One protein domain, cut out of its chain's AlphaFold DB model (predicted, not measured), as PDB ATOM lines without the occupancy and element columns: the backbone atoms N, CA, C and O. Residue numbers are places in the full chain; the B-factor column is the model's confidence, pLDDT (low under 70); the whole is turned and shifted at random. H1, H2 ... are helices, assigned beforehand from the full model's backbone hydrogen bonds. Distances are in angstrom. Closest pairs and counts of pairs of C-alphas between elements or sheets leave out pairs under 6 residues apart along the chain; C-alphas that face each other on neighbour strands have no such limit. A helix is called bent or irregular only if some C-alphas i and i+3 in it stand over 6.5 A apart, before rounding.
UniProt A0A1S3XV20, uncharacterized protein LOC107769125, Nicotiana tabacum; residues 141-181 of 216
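This is residues 141 to 181 of the 216 residues of the protein "uncharacterized protein LOC107769125" of Nicotiana tabacum (UniProt A0A1S3XV20). Two helices fold back at a tight turn and make a narrow, lopsided V, with H1 as the short arm and H2 as the long one. The V is open, its arms close only near the turn, and residues 168 to 181 stick out free. The printed part has 41 residues, with H1 then H2 and no named strand: all helix, loose, radius of gyration of the C-alphas 12.3 A, spans 39 by 21 by 8 A.

Look first at H1, residues 142 to 154, then at H2, residues 157 to 179. They are close but not clearly touching; their closest C-alphas, of Thr 152 and Gln 160, are 6.1 A apart. They run opposite ways at a shallow tilt of 25 degrees. In H2 every O i to N i+4 pair is within hydrogen-bond range; in H1, 7 of 9.

Find C-alpha 142 at (377.689, 239.741, 256.050); from there H1 runs 19.7 A to C-alpha 154. It is only just irregular: C-alphas 150 and 153 are 6.9 A apart. H2 runs 33.7 A from C-alpha 157 at (374.037, 261.458, 262.723) to C-alpha 179 at (400.211, 241.148, 256.783).

The C-alphas farthest apart, of Arg 154 and Asn 181, lie 38.7 A apart. The printed part has no cut. Mean pLDDT of the printed part is 72.3; look for values under 70 at residues 151 to 156 and 177 to 181, among others.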
ATOM      1  N   ARG A 141     378.694 239.253 260.780       79.88
ATOM      2  CA  ARG A 141     378.509 238.466 259.562       79.88
ATOM      3  C   ARG A 141     378.022 239.396 258.460       79.88
ATOM      4  O   ARG A 141     377.399 240.420 258.722       79.88
ATOM      5  N   PHE A 142     378.192 238.986 257.206       65.44
ATOM      6  CA  PHE A 142     377.689 239.741 256.050       65.44
ATOM      7  C   PHE A 142     376.190 240.087 256.163       65.44
ATOM      8  O   PHE A 142     375.730 241.147 255.740       65.44
ATOM      9  N   ARG A 143     375.418 239.202 256.809       72.25
ATOM     10  CA  ARG A 143     374.010 239.435 257.144       72.25
ATOM     11  C   ARG A 143     373.820 240.618 258.096       72.25
ATOM     12  O   ARG A 143     372.913 241.414 257.871       72.25
ATOM     13  N   ASP A 144     374.657 240.727 259.118       75.94
ATOM     14  CA  ASP A 144     374.590 241.776 260.135       75.94
ATOM     15  C   ASP A 144     374.990 243.120 259.519       75.94
ATOM     16  O   ASP A 144     374.303 244.117 259.713       75.94
ATOM     17  N   MET A 145     375.998 243.120 258.645       76.31
ATOM     18  CA  MET A 145     376.420 244.298 257.882       76.31
ATOM     19  C   MET A 145     375.306 244.827 256.959       76.31
ATOM     20  O   MET A 145     375.065 246.029 256.883       76.31
ATOM     21  N   LYS A 146     374.545 243.929 256.314       72.44
ATOM     22  CA  LYS A 146     373.383 244.296 255.483       72.44
ATOM     23  C   LYS A 146     372.205 244.829 256.303       72.44
ATOM     24  O   LYS A 146     371.427 245.636 255.799       72.44
ATOM     25  N   ILE A 147     372.048 244.361 257.540       76.88
ATOM     26  CA  ILE A 147     371.044 244.889 258.470       76.88
ATOM     27  C   ILE A 147     371.458 246.291 258.920       76.88
ATOM     28  O   ILE A 147     370.648 247.204 258.804       76.88
ATOM     29  N   LEU A 148     372.717 246.483 259.326       72.81
ATOM     30  CA  LEU A 148     373.252 247.793 259.704       72.81
ATOM     31  C   LEU A 148     373.087 248.817 258.572       72.81
ATOM     32  O   LEU A 148     372.519 249.872 258.818       72.81
ATOM     33  N   ALA A 149     373.428 248.462 257.328       69.88
ATOM     34  CA  ALA A 149     373.265 249.338 256.160       69.88
ATOM     35  C   ALA A 149     371.808 249.771 255.894       69.88
ATOM     36  O   ALA A 149     371.549 250.861 255.390       69.88
ATOM     37  N   ARG A 150     370.831 248.916 256.221       73.75
ATOM     38  CA  ARG A 150     369.397 249.236 256.088       73.75
ATOM     39  C   ARG A 150     368.874 250.088 257.236       73.75
ATOM     40  O   ARG A 150     367.858 250.757 257.076       73.75
ATOM     41  N   LEU A 151     369.532 250.021 258.388       69.19
ATOM     42  CA  LEU A 151     369.201 250.827 259.551       69.19
ATOM     43  C   LEU A 151     369.852 252.209 259.463       69.19
ATOM     44  O   LEU A 151     369.224 253.160 259.906       69.19
ATOM     45  N   THR A 152     371.011 252.352 258.808       63.91
ATOM     46  CA  THR A 152     371.737 253.621 258.595       63.91
ATOM     47  C   THR A 152     370.842 254.841 258.312       63.91
ATOM     48  O   THR A 152     371.000 255.829 259.021       63.91
ATOM     49  N   PRO A 153     369.860 254.825 257.384       62.69
ATOM     50  CA  PRO A 153     369.015 255.999 257.113       62.69
ATOM     51  C   PRO A 153     368.022 256.366 258.232       62.69
ATOM     52  O   PRO A 153     367.373 257.402 258.150       62.69
ATOM     53  N   ARG A 154     367.859 255.516 259.252       60.81
ATOM     54  CA  ARG A 154     366.971 255.733 260.409       60.81
ATOM     55  C   ARG A 154     367.740 256.053 261.692       60.81
ATOM     56  O   ARG A 154     367.108 256.243 262.724       60.81
ATOM     57  N   LEU A 155     369.071 256.059 261.620       65.19
ATOM     58  CA  LEU A 155     369.958 256.334 262.741       65.19
ATOM     59  C   LEU A 155     370.321 257.822 262.779       65.19
ATOM     60  O   LEU A 155     370.493 258.455 261.734       65.19
ATOM     61  N   ALA A 156     370.436 258.371 263.986       67.62
ATOM     62  CA  ALA A 156     370.895 259.738 264.191       67.62
ATOM     63  C   ALA A 156     372.334 259.905 263.664       67.62
ATOM     64  O   ALA A 156     373.092 258.938 263.561       67.62
ATOM     65  N   LYS A 157     372.727 261.141 263.330       71.25
ATOM     66  CA  LYS A 157     374.037 261.458 262.723       71.25
ATOM     67  C   LYS A 157     375.220 260.892 263.530       71.25
ATOM     68  O   LYS A 157     376.193 260.423 262.949       71.25
ATOM     69  N   GLU A 158     375.087 260.867 264.851       65.88
ATOM     70  CA  GLU A 158     376.071 260.317 265.792       65.88
ATOM     71  C   GLU A 158     376.180 258.787 265.704       65.88
ATOM     72  O   GLU A 158     377.271 258.220 265.746       65.88
ATOM     73  N   GLU A 159     375.063 258.089 265.510       70.50
ATOM     74  CA  GLU A 159     375.056 256.630 265.423       70.50
ATOM     75  C   GLU A 159     375.602 256.135 264.070       70.50
ATOM     76  O   GLU A 159     376.239 255.082 263.996       70.50
ATOM     77  N   GLN A 160     375.413 256.913 262.997       69.50
ATOM     78  CA  GLN A 160     376.046 256.653 261.700       69.50
ATOM     79  C   GLN A 160     377.574 256.765 261.784       69.50
ATOM     80  O   GLN A 160     378.280 255.926 261.224       69.50
ATOM     81  N   GLU A 161     378.087 257.753 262.519       77.12
ATOM     82  CA  GLU A 161     379.524 257.930 262.738       77.12
ATOM     83  C   GLU A 161     380.128 256.757 263.526       77.12
ATOM     84  O   GLU A 161     381.195 256.251 263.173       77.12
ATOM     85  N   ILE A 162     379.417 256.255 264.540       78.56
ATOM     86  CA  ILE A 162     379.840 255.073 265.304       78.56
ATOM     87  C   ILE A 162     379.889 253.827 264.408       78.56
ATOM     88  O   ILE A 162     380.850 253.059 264.478       78.56
ATOM     89  N   ILE A 163     378.891 253.624 263.538       76.19
ATOM     90  CA  ILE A 163     378.882 252.494 262.595       76.19
ATOM     91  C   ILE A 163     380.045 252.598 261.605       76.19
ATOM     92  O   ILE A 163     380.727 251.598 261.385       76.19
ATOM     93  N   LEU A 164     380.297 253.780 261.040       79.38
ATOM     94  CA  LEU A 164     381.418 253.997 260.119       79.38
ATOM     95  C   LEU A 164     382.757 253.674 260.794       79.38
ATOM     96  O   LEU A 164     383.510 252.849 260.284       79.38
ATOM     97  N   ARG A 165     382.991 254.185 262.011       82.44
ATOM     98  CA  ARG A 165     384.208 253.885 262.790       82.44
ATOM     99  C   ARG A 165     384.377 252.391 263.088       82.44
ATOM    100  O   ARG A 165     385.495 251.878 263.067       82.44
ATOM    101  N   LEU A 166     383.286 251.673 263.366       82.81
ATOM    102  CA  LEU A 166     383.325 250.223 263.595       82.81
ATOM    103  C   LEU A 166     383.677 249.443 262.321       82.81
ATOM    104  O   LEU A 166     384.427 248.467 262.391       82.81
ATOM    105  N   VAL A 167     383.149 249.867 261.171       83.62
ATOM    106  CA  VAL A 167     383.455 249.258 259.870       83.62
ATOM    107  C   VAL A 167     384.914 249.504 259.490       83.62
ATOM    108  O   VAL A 167     385.606 248.547 259.138       83.62
ATOM    109  N   ASP A 168     385.412 250.730 259.649       86.69
ATOM    110  CA  ASP A 168     386.810 251.077 259.365       86.69
ATOM    111  C   ASP A 168     387.774 250.285 260.256       86.69
ATOM    112  O   ASP A 168     388.713 249.650 259.768       86.69
ATOM    113  N   CYS A 169     387.474 250.190 261.556       86.62
ATOM    114  CA  CYS A 169     388.261 249.385 262.488       86.62
ATOM    115  C   CYS A 169     388.294 247.898 262.083       86.62
ATOM    116  O   CYS A 169     389.338 247.247 262.179       86.62
ATOM    117  N   ALA A 170     387.181 247.349 261.588       80.31
ATOM    118  CA  ALA A 170     387.130 245.972 261.100       80.31
ATOM    119  C   ALA A 170     387.945 245.775 259.808       80.31
ATOM    120  O   ALA A 170     388.619 244.751 259.655       80.31
ATOM    121  N   MET A 171     387.921 246.749 258.892       83.38
ATOM    122  CA  MET A 171     388.720 246.712 257.664       83.38
ATOM    123  C   MET A 171     390.220 246.795 257.954       83.38
ATOM    124  O   MET A 171     390.997 246.048 257.356       83.38
ATOM    125  N   ASP A 172     390.638 247.627 258.903       81.94
ATOM    126  CA  ASP A 172     392.050 247.738 259.274       81.94
ATOM    127  C   ASP A 172     392.550 246.505 260.030       81.94
ATOM    128  O   ASP A 172     393.658 246.029 259.771       81.94
ATOM    129  N   GLN A 173     391.713 245.884 260.866       77.00
ATOM    130  CA  GLN A 173     392.020 244.571 261.442       77.00
ATOM    131  C   GLN A 173     392.171 243.488 260.362       77.00
ATOM    132  O   GLN A 173     393.063 242.641 260.465       77.00
ATOM    133  N   ALA A 174     391.345 243.517 259.310       74.62
ATOM    134  CA  ALA A 174     391.461 242.591 258.187       74.62
ATOM    135  C   ALA A 174     392.776 242.802 257.413       74.62
ATOM    136  O   ALA A 174     393.490 241.827 257.156       74.62
ATOM    137  N   LYS A 175     393.158 244.054 257.125       75.00
ATOM    138  CA  LYS A 175     394.451 244.389 256.497       75.00
ATOM    139  C   LYS A 175     395.636 243.924 257.349       75.00
ATOM    140  O   LYS A 175     396.522 243.240 256.843       75.00
ATOM    141  N   GLN A 176     395.616 244.198 258.654       70.62
ATOM    142  CA  GLN A 176     396.671 243.759 259.575       70.62
ATOM    143  C   GLN A 176     396.748 242.233 259.703       70.62
ATOM    144  O   GLN A 176     397.836 241.679 259.840       70.62
ATOM    145  N   SER A 177     395.613 241.527 259.651       64.50
ATOM    146  CA  SER A 177     395.605 240.058 259.664       64.50
ATOM    147  C   SER A 177     396.194 239.447 258.390       64.50
ATOM    148  O   SER A 177     396.764 238.362 258.453       64.50
ATOM    149  N   LYS A 178     396.113 240.161 257.260       62.16
ATOM    150  CA  LYS A 178     396.705 239.749 255.985       62.16
ATOM    151  C   LYS A 178     398.228 239.923 255.975       62.16
ATOM    152  O   LYS A 178     398.914 239.070 255.435       62.16
ATOM    153  N   MET A 179     398.757 240.964 256.627       58.25
ATOM    154  CA  MET A 179     400.211 241.148 256.783       58.25
ATOM    155  C   MET A 179     400.824 240.129 257.758       58.25
ATOM    156  O   MET A 179     401.851 239.542 257.456       58.25
ATOM    157  N   LYS A 180     400.143 239.812 258.870       57.75
ATOM    158  CA  LYS A 180     400.618 238.824 259.867       57.75
ATOM    159  C   LYS A 180     400.604 237.364 259.383       57.75
ATOM    160  O   LYS A 180     401.036 236.483 260.118       57.75
ATOM    161  N   ASN A 181     400.046 237.090 258.204       43.12
ATOM    162  CA  ASN A 181     400.036 235.759 257.597       43.12
ATOM    163  C   ASN A 181     401.238 235.532 256.664       43.12
ATOM    164  O   ASN A 181     401.589 234.387 256.423       43.12
TER     165      ASN A 181